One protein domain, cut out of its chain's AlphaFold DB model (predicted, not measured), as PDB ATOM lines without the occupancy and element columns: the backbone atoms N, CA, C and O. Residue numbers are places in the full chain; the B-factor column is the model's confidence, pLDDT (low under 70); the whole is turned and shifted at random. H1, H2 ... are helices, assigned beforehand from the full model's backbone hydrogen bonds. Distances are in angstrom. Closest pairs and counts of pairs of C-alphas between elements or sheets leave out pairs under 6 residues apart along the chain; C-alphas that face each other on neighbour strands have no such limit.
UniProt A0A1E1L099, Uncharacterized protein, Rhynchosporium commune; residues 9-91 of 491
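AT A GLANCE: This is residues 9 to 91 of the 491 residues of an uncharacterized protein of Rhynchosporium commune (UniProt A0A1E1L099). A long helix, H3, lies with its first part across a loose helical hairpin of H1 and H2, and residues 80 to 91, of which 80 to 89 belong to H3, stick out alone as an arm. H2 and H3 meet near their beginnings as an L, and H1 crosses H3 near Leu 14. The printed part has 83 residues with three named helices in the order H1, H2, H3 and no named strand, class all helix. It is loose, with a radius of gyration of the C-alphas of 14.9 A, and flat, spanning 41 by 41 by 19 A.

HOW THE PARTS SIT: H3, residues 68 to 89, touches H2, residues 44 to 57, about perpendicular at 87 degrees; the closest C-alphas are those of Thr 45 and Ala 68, 4.6 A apart. H3 touches H1, residues 9 to 29, with residues 71 to 75 alone, about perpendicular at 88 degrees; the closest C-alphas, of Leu 14 and Cys 71, are 7.2 A apart. H1 and H2 form a helical hairpin and touch at a steep tilt of 42 degrees, opposite ways, the closest C-alphas being those of Phe 17 and Ile 47, 6.6 A apart; H1 touches H2 with residues 10 to 18 alone. In H1, H2 and H3 every O i to N i+4 pair is within hydrogen-bond range.

IN THESE COORDINATES: H3 is 31.7 A long, from C-alpha 68 at (-39.311, 3.488, 24.526) to C-alpha 89 at (-62.278, -7.100, 5.354). H1 is 30.3 A long and begins at C-alpha 9, (-50.880, -9.733, 27.488). H2 is 19.7 A long.

THE WHOLE: The two C-alphas farthest apart, of Gly 37 and Lys 91, are 42.9 A apart. The printed part has no cut. The link from H1 to H2, residues 30 to 43, is long; that from H2 to H3 is short. The mean pLDDT of the printed part is 79.7, and residues 33 to 40, 61 to 63, 85 to 86 and 88 to 91 are under 70.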
ATOM      1  N   GLU A   9     -50.677 -10.564  26.291       84.25
ATOM      2  CA  GLU A   9     -50.880  -9.733  27.488       84.25
ATOM      3  C   GLU A   9     -50.060  -8.437  27.459       84.25
ATOM      4  O   GLU A   9     -50.520  -7.370  27.872       84.25
ATOM      5  N   GLU A  10     -48.852  -8.497  26.900       87.00
ATOM      6  CA  GLU A  10     -48.011  -7.318  26.727       87.00
ATOM      7  C   GLU A  10     -48.602  -6.380  25.670       87.00
ATOM      8  O   GLU A  10     -48.625  -5.165  25.865       87.00
ATOM      9  N   LEU A  11     -49.112  -6.930  24.561       87.12
ATOM     10  CA  LEU A  11     -49.754  -6.148  23.502       87.12
ATOM     11  C   LEU A  11     -51.070  -5.521  23.971       87.12
ATOM     12  O   LEU A  11     -51.323  -4.356  23.662       87.12
ATOM     13  N   SER A  12     -51.892  -6.250  24.736       84.75
ATOM     14  CA  SER A  12     -53.137  -5.709  25.296       84.75
ATOM     15  C   SER A  12     -52.855  -4.578  26.286       84.75
ATOM     16  O   SER A  12     -53.488  -3.522  26.232       84.75
ATOM     17  N   THR A  13     -51.838  -4.742  27.128       90.00
ATOM     18  CA  THR A  13     -51.417  -3.720  28.088       90.00
ATOM     19  C   THR A  13     -50.791  -2.508  27.399       90.00
ATOM     20  O   THR A  13     -51.082  -1.366  27.768       90.00
ATOM     21  N   LEU A  14     -49.956  -2.722  26.376       90.38
ATOM     22  CA  LEU A  14     -49.391  -1.645  25.563       90.38
ATOM     23  C   LEU A  14     -50.510  -0.836  24.901       90.38
ATOM     24  O   LEU A  14     -50.508   0.390  25.007       90.38
ATOM     25  N   LYS A  15     -51.489  -1.517  24.295       91.69
ATOM     26  CA  LYS A  15     -52.676  -0.888  23.708       91.69
ATOM     27  C   LYS A  15     -53.430  -0.051  24.740       91.69
ATOM     28  O   LYS A  15     -53.652   1.132  24.504       91.69
ATOM     29  N   TRP A  16     -53.702  -0.603  25.922       91.94
ATOM     30  CA  TRP A  16     -54.364   0.129  27.005       91.94
ATOM     31  C   TRP A  16     -53.605   1.400  27.419       91.94
ATOM     32  O   TRP A  16     -54.201   2.463  27.608       91.94
ATOM     33  N   PHE A  17     -52.274   1.334  27.550       91.88
ATOM     34  CA  PHE A  17     -51.473   2.517  27.880       91.88
ATOM     35  C   PHE A  17     -51.493   3.574  26.772       91.88
ATOM     36  O   PHE A  17     -51.480   4.768  27.087       91.88
ATOM     37  N   VAL A  18     -51.510   3.165  25.503       89.38
ATOM     38  CA  VAL A  18     -51.567   4.100  24.374       89.38
ATOM     39  C   VAL A  18     -52.955   4.731  24.243       89.38
ATOM     40  O   VAL A  18     -53.042   5.946  24.105       89.38
ATOM     41  N   GLU A  19     -54.037   3.983  24.442       88.75
ATOM     42  CA  GLU A  19     -55.397   4.544  24.477       88.75
ATOM     43  C   GLU A  19     -55.546   5.581  25.602       88.75
ATOM     44  O   GLU A  19     -56.064   6.681  25.411       88.75
ATOM     45  N   LYS A  20     -55.010   5.295  26.797       88.31
ATOM     46  CA  LYS A  20     -54.990   6.279  27.895       88.31
ATOM     47  C   LYS A  20     -54.146   7.510  27.572       88.31
ATOM     48  O   LYS A  20     -54.466   8.602  28.053       88.31
ATOM     49  N   ARG A  21     -53.073   7.344  26.795       87.75
ATOM     50  CA  ARG A  21     -52.277   8.455  26.269       87.75
ATOM     51  C   ARG A  21     -53.130   9.307  25.326       87.75
ATOM     52  O   ARG A  21     -53.173  10.515  25.525       87.75
ATOM     53  N   GLU A  22     -53.813   8.709  24.357       85.94
ATOM     54  CA  GLU A  22     -54.652   9.414  23.377       85.94
ATOM     55  C   GLU A  22     -55.775  10.204  24.057       85.94
ATOM     56  O   GLU A  22     -55.837  11.420  23.891       85.94
ATOM     57  N   VAL A  23     -56.537   9.580  24.964       85.75
ATOM     58  CA  VAL A  23     -57.585  10.259  25.758       85.75
ATOM     59  C   VAL A  23     -57.026  11.449  26.549       85.75
ATOM     60  O   VAL A  23     -57.670  12.490  26.701       85.75
ATOM     61  N   TYR A  24     -55.808  11.319  27.080       83.06
ATOM     62  CA  TYR A  24     -55.151  12.415  27.786       83.06
ATOM     63  C   TYR A  24     -54.800  13.578  26.845       83.06
ATOM     64  O   TYR A  24     -55.002  14.734  27.221       83.06
ATOM     65  N   PHE A  25     -54.297  13.288  25.642       81.94
ATOM     66  CA  PHE A  25     -53.988  14.302  24.632       81.94
ATOM     67  C   PHE A  25     -55.253  14.977  24.088       81.94
ATOM     68  O   PHE A  25     -55.290  16.204  24.011       81.94
ATOM     69  N   GLU A  26     -56.320  14.223  23.823       83.25
ATOM     70  CA  GLU A  26     -57.626  14.766  23.433       83.25
ATOM     71  C   GLU A  26     -58.187  15.709  24.504       83.25
ATOM     72  O   GLU A  26     -58.579  16.843  24.216       83.25
ATOM     73  N   GLY A  27     -58.140  15.298  25.775       80.88
ATOM     74  CA  GLY A  27     -58.581  16.130  26.894       80.88
ATOM     75  C   GLY A  27     -57.726  17.386  27.120       80.88
ATOM     76  O   GLY A  27     -58.190  18.338  27.755       80.88
ATOM     77  N   LEU A  28     -56.480  17.416  26.632       76.81
ATOM     78  CA  LEU A  28     -55.635  18.614  26.628       76.81
ATOM     79  C   LEU A  28     -55.940  19.531  25.443       76.81
ATOM     80  O   LEU A  28     -56.021  20.748  25.640       76.81
ATOM     81  N   ALA A  29     -56.171  18.955  24.262       77.44
ATOM     82  CA  ALA A  29     -56.591  19.682  23.070       77.44
ATOM     83  C   ALA A  29     -57.915  20.424  23.316       77.44
ATOM     84  O   ALA A  29     -57.996  21.629  23.081       77.44
ATOM     85  N   GLN A  30     -58.901  19.761  23.932       79.50
ATOM     86  CA  GLN A  30     -60.178  20.377  24.325       79.50
ATOM     87  C   GLN A  30     -60.020  21.555  25.301       79.50
ATOM     88  O   GLN A  30     -60.854  22.454  25.341       79.50
ATOM     89  N   LYS A  31     -58.947  21.575  26.099       79.81
ATOM     90  CA  LYS A  31     -58.673  22.633  27.085       79.81
ATOM     91  C   LYS A  31     -57.817  23.770  26.530       79.81
ATOM     92  O   LYS A  31     -57.389  24.622  27.309       79.81
ATOM     93  N   GLY A  32     -57.517  23.765  25.227       72.19
ATOM     94  CA  GLY A  32     -56.663  24.768  24.584       72.19
ATOM     95  C   GLY A  32     -55.221  24.769  25.101       72.19
ATOM     96  O   GLY A  32     -54.514  25.764  24.965       72.19
ATOM     97  N   LYS A  33     -54.775  23.676  25.736       66.56
ATOM     98  CA  LYS A  33     -53.415  23.536  26.268       66.56
ATOM     99  C   LYS A  33     -52.587  22.702  25.302       66.56
ATOM    100  O   LYS A  33     -52.367  21.518  25.537       66.56
ATOM    101  N   ALA A  34     -52.152  23.334  24.217       56.91
ATOM    102  CA  ALA A  34     -51.249  22.714  23.259       56.91
ATOM    103  C   ALA A  34     -49.821  22.619  23.838       56.91
ATOM    104  O   ALA A  34     -49.158  23.621  24.099       56.91
ATOM    105  N   ASP A  35     -49.390  21.381  24.066       57.16
ATOM    106  CA  ASP A  35     -48.022  20.848  23.977       57.16
ATOM    107  C   ASP A  35     -46.846  21.362  24.819       57.16
ATOM    108  O   ASP A  35     -45.878  20.617  24.965       57.16
ATOM    109  N   THR A  36     -46.859  22.519  25.475       52.06
ATOM    110  CA  THR A  36     -45.581  23.075  25.990       52.06
ATOM    111  C   THR A  36     -45.003  22.426  27.266       52.06
ATOM    112  O   THR A  36     -44.102  22.984  27.887       52.06
ATOM    113  N   GLY A  37     -45.480  21.251  27.697       52.53
ATOM    114  CA  GLY A  37     -44.930  20.549  28.872       52.53
ATOM    115  C   GLY A  37     -45.215  19.047  28.958       52.53
ATOM    116  O   GLY A  37     -45.097  18.463  30.040       52.53
ATOM    117  N   ILE A  38     -45.634  18.418  27.856       54.59
ATOM    118  CA  ILE A  38     -46.190  17.053  27.863       54.59
ATOM    119  C   ILE A  38     -45.104  15.962  27.807       54.59
ATOM    120  O   ILE A  38     -45.367  14.818  28.169       54.59
ATOM    121  N   GLU A  39     -43.847  16.309  27.520       56.47
ATOM    122  CA  GLU A  39     -42.729  15.350  27.410       56.47
ATOM    123  C   GLU A  39     -42.527  14.454  28.654       56.47
ATOM    124  O   GLU A  39     -41.959  13.361  28.577       56.47
ATOM    125  N   GLY A  40     -43.027  14.874  29.822       63.12
ATOM    126  CA  GLY A  40     -42.927  14.106  31.063       63.12
ATOM    127  C   GLY A  40     -44.034  13.073  31.314       63.12
ATOM    128  O   GLY A  40     -43.780  12.090  32.014       63.12
ATOM    129  N   LYS A  41     -45.258  13.284  30.812       71.44
ATOM    130  CA  LYS A  41     -46.427  12.436  31.115       71.44
ATOM    131  C   LYS A  41     -46.920  11.780  29.834       71.44
ATOM    132  O   LYS A  41     -47.235  12.480  28.886       71.44
ATOM    133  N   TRP A  42     -47.010  10.450  29.839       82.12
ATOM    134  CA  TRP A  42     -47.421   9.651  28.676       82.12
ATOM    135  C   TRP A  42     -46.468   9.692  27.468       82.12
ATOM    136  O   TRP A  42     -46.861   9.325  26.366       82.12
ATOM    137  N   SER A  43     -45.197  10.058  27.667       87.31
ATOM    138  CA  SER A  43     -44.150   9.798  26.670       87.31
ATOM    139  C   SER A  43     -43.876   8.296  26.524       87.31
ATOM    140  O   SER A  43     -44.144   7.520  27.444       87.31
ATOM    141  N   TRP A  44     -43.279   7.869  25.408       88.81
ATOM    142  CA  TRP A  44     -42.903   6.463  25.204       88.81
ATOM    143  C   TRP A  44     -41.977   5.930  26.300       88.81
ATOM    144  O   TRP A  44     -42.150   4.812  26.776       88.81
ATOM    145  N   THR A  45     -41.063   6.757  26.813       90.31
ATOM    146  CA  THR A  45     -40.237   6.405  27.978       90.31
ATOM    147  C   THR A  45     -41.070   6.186  29.243       90.31
ATOM    148  O   THR A  45     -40.723   5.360  30.089       90.31
ATOM    149  N   TYR A  46     -42.158   6.938  29.415       90.12
ATOM    150  CA  TYR A  46     -43.082   6.750  30.528       90.12
ATOM    151  C   TYR A  46     -43.907   5.468  30.362       90.12
ATOM    152  O   TYR A  46     -44.050   4.725  31.331       90.12
ATOM    153  N   ILE A  47     -44.389   5.187  29.148       90.00
ATOM    154  CA  ILE A  47     -45.107   3.950  28.807       90.00
ATOM    155  C   ILE A  47     -44.209   2.734  29.045       90.00
ATOM    156  O   ILE A  47     -44.603   1.840  29.782       90.00
ATOM    157  N   ALA A  48     -42.966   2.748  28.566       90.75
ATOM    158  CA  ALA A  48     -42.000   1.673  28.796       90.75
ATOM    159  C   ALA A  48     -41.753   1.413  30.295       90.75
ATOM    160  O   ALA A  48     -41.794   0.277  30.763       90.75
ATOM    161  N   LYS A  49     -41.606   2.471  31.108       91.25
ATOM    162  CA  LYS A  49     -41.501   2.333  32.574       91.25
ATOM    163  C   LYS A  49     -42.763   1.766  33.216       91.25
ATOM    164  O   LYS A  49     -42.674   1.127  34.261       91.25
ATOM    165  N   LYS A  50     -43.937   2.069  32.664       91.69
ATOM    166  CA  LYS A  50     -45.212   1.537  33.144       91.69
ATOM    167  C   LYS A  50     -45.359   0.065  32.774       91.69
ATOM    168  O   LYS A  50     -45.660  -0.708  33.674       91.69
ATOM    169  N   MET A  51     -45.022  -0.310  31.544       91.50
ATOM    170  CA  MET A  51     -44.908  -1.698  31.091       91.50
ATOM    171  C   MET A  51     -43.971  -2.501  31.995       91.50
ATOM    172  O   MET A  51     -44.386  -3.512  32.538       91.50
ATOM    173  N   GLN A  52     -42.768  -1.990  32.296       90.50
ATOM    174  CA  GLN A  52     -41.825  -2.670  33.195       90.50
ATOM    175  C   GLN A  52     -42.388  -2.893  34.609       90.50
ATOM    176  O   GLN A  52     -42.080  -3.891  35.253       90.50
ATOM    177  N   ARG A  53     -43.203  -1.959  35.119       88.75
ATOM    178  CA  ARG A  53     -43.850  -2.110  36.432       88.75
ATOM    179  C   ARG A  53     -45.003  -3.102  36.403       88.75
ATOM    180  O   ARG A  53     -45.200  -3.774  37.403       88.75
ATOM    181  N   VAL A  54     -45.768  -3.136  35.313       88.56
ATOM    182  CA  VAL A  54     -46.845  -4.117  35.127       88.56
ATOM    183  C   VAL A  54     -46.241  -5.506  35.005       88.56
ATOM    184  O   VAL A  54     -46.607  -6.366  35.788       88.56
ATOM    185  N   ALA A  55     -45.206  -5.668  34.180       86.69
ATOM    186  CA  ALA A  55     -44.457  -6.914  34.062       86.69
ATOM    187  C   ALA A  55     -43.950  -7.432  35.416       86.69
ATOM    188  O   ALA A  55     -44.095  -8.605  35.723       86.69
ATOM    189  N   GLY A  56     -43.403  -6.550  36.261       84.25
ATOM    190  CA  GLY A  56     -42.953  -6.937  37.602       84.25
ATOM    191  C   GLY A  56     -44.076  -7.195  38.615       84.25
ATOM    192  O   GLY A  56     -43.825  -7.843  39.621       84.25
ATOM    193  N   ARG A  57     -45.285  -6.662  38.395       86.69
ATOM    194  CA  ARG A  57     -46.458  -6.884  39.257       86.69
ATOM    195  C   ARG A  57     -47.190  -8.171  38.880       86.69
ATOM    196  O   ARG A  57     -47.635  -8.877  39.771       86.69
ATOM    197  N   ASP A  58     -47.297  -8.431  37.582       83.44
ATOM    198  CA  ASP A  58     -48.057  -9.538  36.997       83.44
ATOM    199  C   ASP A  58     -47.138 -10.736  36.680       83.44
ATOM    200  O   ASP A  58     -47.530 -11.654  35.975       83.44
ATOM    201  N   GLU A  59     -45.903 -10.706  37.203       81.69
ATOM    202  CA  GLU A  59     -44.892 -11.770  37.102       81.69
ATOM    203  C   GLU A  59     -44.620 -12.254  35.668       81.69
ATOM    204  O   GLU A  59     -44.260 -13.407  35.437       81.69
ATOM    205  N   TRP A  60     -44.735 -11.350  34.690       80.31
ATOM    206  CA  TRP A  60     -44.354 -11.629  33.307       80.31
ATOM    207  C   TRP A  60     -42.873 -12.011  33.226       80.31
ATOM    208  O   TRP A  60     -42.067 -11.540  34.035       80.31
ATOM    209  N   GLU A  61     -42.507 -12.829  32.232       66.31
ATOM    210  CA  GLU A  61     -41.155 -13.384  32.079       66.31
ATOM    211  C   GLU A  61     -40.056 -12.356  32.405       66.31
ATOM    212  O   GLU A  61     -39.865 -11.339  31.727       66.31
ATOM    213  N   SER A  62     -39.309 -12.648  33.472       56.03
ATOM    214  CA  SER A  62     -38.474 -11.704  34.228       56.03
ATOM    215  C   SER A  62     -37.291 -11.095  33.464       56.03
ATOM    216  O   SER A  62     -36.564 -10.267  34.013       56.03
ATOM    217  N   ASN A  63     -37.069 -11.497  32.211       61.19
ATOM    218  CA  ASN A  63     -35.889 -11.133  31.425       61.19
ATOM    219  C   ASN A  63     -36.155 -10.086  30.334       61.19
ATOM    220  O   ASN A  63     -35.202  -9.642  29.685       61.19
ATOM    221  N   ARG A  64     -37.405  -9.654  30.119       71.88
ATOM    222  CA  ARG A  64     -37.696  -8.624  29.114       71.88
ATOM    223  C   ARG A  64     -37.499  -7.214  29.673       71.88
ATOM    224  O   ARG A  64     -38.054  -6.829  30.704       71.88
ATOM    225  N   GLN A  65     -36.715  -6.422  28.942       80.88
ATOM    226  CA  GLN A  65     -36.590  -4.985  29.162       80.88
ATOM    227  C   GLN A  65     -37.485  -4.232  28.182       80.88
ATOM    228  O   GLN A  65     -37.344  -4.359  26.965       80.88
ATOM    229  N   TYR A  66     -38.387  -3.419  28.727       85.38
ATOM    230  CA  TYR A  66     -39.216  -2.518  27.939       85.38
ATOM    231  C   TYR A  66     -38.492  -1.185  27.780       85.38
ATOM    232  O   TYR A  66     -38.252  -0.471  28.760       85.38
ATOM    233  N   ASP A  67     -38.158  -0.832  26.542       88.56
ATOM    234  CA  ASP A  67     -37.629   0.480  26.188       88.56
ATOM    235  C   ASP A  67     -38.636   1.275  25.338       88.56
ATOM    236  O   ASP A  67     -39.639   0.749  24.850       88.56
ATOM    237  N   ALA A  68     -38.401   2.583  25.226       87.31
ATOM    238  CA  ALA A  68     -39.311   3.488  24.526       87.31
ATOM    239  C   ALA A  68     -39.469   3.110  23.043       87.31
ATOM    240  O   ALA A  68     -40.588   3.097  22.539       87.31
ATOM    241  N   SER A  69     -38.360   2.771  22.383       85.81
ATOM    242  CA  SER A  69     -38.299   2.401  20.967       85.81
ATOM    243  C   SER A  69     -39.053   1.111  20.656       85.81
ATOM    244  O   SER A  69     -39.773   1.051  19.667       85.81
ATOM    245  N   ASN A  70     -38.943   0.093  21.506       85.12
ATOM    246  CA  ASN A  70     -39.588  -1.200  21.325       85.12
ATOM    247  C   ASN A  70     -41.095  -1.070  21.536       85.12
ATOM    248  O   ASN A  70     -41.860  -1.633  20.759       85.12
ATOM    249  N   CYS A  71     -41.529  -0.301  22.542       86.75
ATOM    250  CA  CYS A  71     -42.946   0.008  22.737       86.75
ATOM    251  C   CYS A  71     -43.533   0.783  21.547       86.75
ATOM    252  O   CYS A  71     -44.634   0.473  21.101       86.75
ATOM    253  N   GLU A  72     -42.802   1.769  21.021       88.31
ATOM    254  CA  GLU A  72     -43.233   2.548  19.858       88.31
ATOM    255  C   GLU A  72     -43.321   1.688  18.590       88.31
ATOM    256  O   GLU A  72     -44.343   1.700  17.905       88.31
ATOM    257  N   LEU A  73     -42.293   0.883  18.312       86.12
ATOM    258  CA  LEU A  73     -42.260  -0.015  17.159       86.12
ATOM    259  C   LEU A  73     -43.358  -1.087  17.232       86.12
ATOM    260  O   LEU A  73     -44.015  -1.378  16.229       86.12
ATOM    261  N   ALA A  74     -43.591  -1.661  18.414       84.75
ATOM    262  CA  ALA A  74     -44.655  -2.638  18.630       84.75
ATOM    263  C   ALA A  74     -46.041  -2.029  18.397       84.75
ATOM    264  O   ALA A  74     -46.894  -2.658  17.769       84.75
ATOM    265  N   TRP A  75     -46.249  -0.785  18.834       88.81
ATOM    266  CA  TRP A  75     -47.493  -0.065  18.586       88.81
ATOM    267  C   TRP A  75     -47.712   0.238  17.100       88.81
ATOM    268  O   TRP A  75     -48.786  -0.045  16.576       88.81
ATOM    269  N   GLN A  76     -46.693   0.738  16.398       85.06
ATOM    270  CA  GLN A  76     -46.775   0.965  14.949       85.06
ATOM    271  C   GLN A  76     -47.095  -0.332  14.197       85.06
ATOM    272  O   GLN A  76     -47.939  -0.348  13.306       85.06
ATOM    273  N   THR A  77     -46.485  -1.447  14.603       83.12
ATOM    274  CA  THR A  77     -46.755  -2.767  14.016       83.12
ATOM    275  C   THR A  77     -48.203  -3.217  14.258       83.12
ATOM    276  O   THR A  77     -48.839  -3.761  13.354       83.12
ATOM    277  N   LEU A  78     -48.753  -2.967  15.454       83.12
ATOM    278  CA  LEU A  78     -50.165  -3.211  15.775       83.12
ATOM    279  C   LEU A  78     -51.109  -2.373  14.898       83.12
ATOM    280  O   LEU A  78     -52.095  -2.902  14.380       83.12
ATOM    281  N   GLN A  79     -50.801  -1.089  14.705       83.31
ATOM    282  CA  GLN A  79     -51.591  -0.192  13.856       83.31
ATOM    283  C   GLN A  79     -51.579  -0.632  12.388       83.31
ATOM    284  O   GLN A  79     -52.629  -0.703  11.756       83.31
ATOM    285  N   THR A  80     -50.419  -1.011  11.851       79.50
ATOM    286  CA  THR A  80     -50.327  -1.501  10.468       79.50
ATOM    287  C   THR A  80     -51.128  -2.788  10.277       79.50
ATOM    288  O   THR A  80     -51.890  -2.894   9.322       79.50
ATOM    289  N   ARG A  81     -51.042  -3.743  11.215       75.69
ATOM    290  CA  ARG A  81     -51.816  -4.994  11.132       75.69
ATOM    291  C   ARG A  81     -53.321  -4.769  11.222       75.69
ATOM    292  O   ARG A  81     -54.074  -5.405  10.495       75.69
ATOM    293  N   THR A  82     -53.768  -3.891  12.116       77.44
ATOM    294  CA  THR A  82     -55.199  -3.566  12.229       77.44
ATOM    295  C   THR A  82     -55.712  -2.919  10.945       77.44
ATOM    296  O   THR A  82     -56.722  -3.373  10.411       77.44
ATOM    297  N   ALA A  83     -54.954  -1.982  10.368       74.25
ATOM    298  CA  ALA A  83     -55.275  -1.381   9.076       74.25
ATOM    299  C   ALA A  83     -55.284  -2.402   7.920       74.25
ATOM    300  O   ALA A  83     -56.159  -2.346   7.060       74.25
ATOM    301  N   GLU A  84     -54.353  -3.360   7.891       73.75
ATOM    302  CA  GLU A  84     -54.319  -4.432   6.885       73.75
ATOM    303  C   GLU A  84     -55.519  -5.380   7.006       73.75
ATOM    304  O   GLU A  84     -56.128  -5.736   5.996       73.75
ATOM    305  N   VAL A  85     -55.900  -5.756   8.230       69.62
ATOM    306  CA  VAL A  85     -57.081  -6.593   8.490       69.62
ATOM    307  C   VAL A  85     -58.363  -5.865   8.079       69.62
ATOM    308  O   VAL A  85     -59.232  -6.465   7.447       69.62
ATOM    309  N   GLU A  86     -58.486  -4.572   8.376       68.81
ATOM    310  CA  GLU A  86     -59.624  -3.750   7.948       68.81
ATOM    311  C   GLU A  86     -59.657  -3.553   6.424       68.81
ATOM    312  O   GLU A  86     -60.710  -3.691   5.790       68.81
ATOM    313  N   ALA A  87     -58.501  -3.323   5.799       70.69
ATOM    314  CA  ALA A  87     -58.369  -3.224   4.347       70.69
ATOM    315  C   ALA A  87     -58.685  -4.551   3.634       70.69
ATOM    316  O   ALA A  87     -59.185  -4.548   2.509       70.69
ATOM    317  N   ALA A  88     -58.416  -5.691   4.270       64.50
ATOM    318  CA  ALA A  88     -58.768  -6.998   3.733       64.50
ATOM    319  C   ALA A  88     -60.253  -7.337   3.925       64.50
ATOM    320  O   ALA A  88     -60.885  -7.846   2.995       64.50
ATOM    321  N   ARG A  89     -60.833  -6.986   5.084       61.66
ATOM    322  CA  ARG A  89     -62.278  -7.100   5.354       61.66
ATOM    323  C   ARG A  89     -63.105  -6.296   4.356       61.66
ATOM    324  O   ARG A  89     -64.095  -6.796   3.842       61.66
ATOM    325  N   THR A  90     -62.670  -5.083   4.030       62.97
ATOM    326  CA  THR A  90     -63.356  -4.218   3.053       62.97
ATOM    327  C   THR A  90     -63.222  -4.695   1.604       62.97
ATOM    328  O   THR A  90     -64.019  -4.291   0.761       62.97
ATOM    329  N   LYS A  91     -62.255  -5.572   1.293       66.06
ATOM    330  CA  LYS A  91     -62.005  -6.076  -0.068       66.06
ATOM    331  C   LYS A  91     -62.471  -7.518  -0.314       66.06
ATOM    332  O   LYS A  91     -62.300  -7.994  -1.431       66.06
TER     333      LYS A  91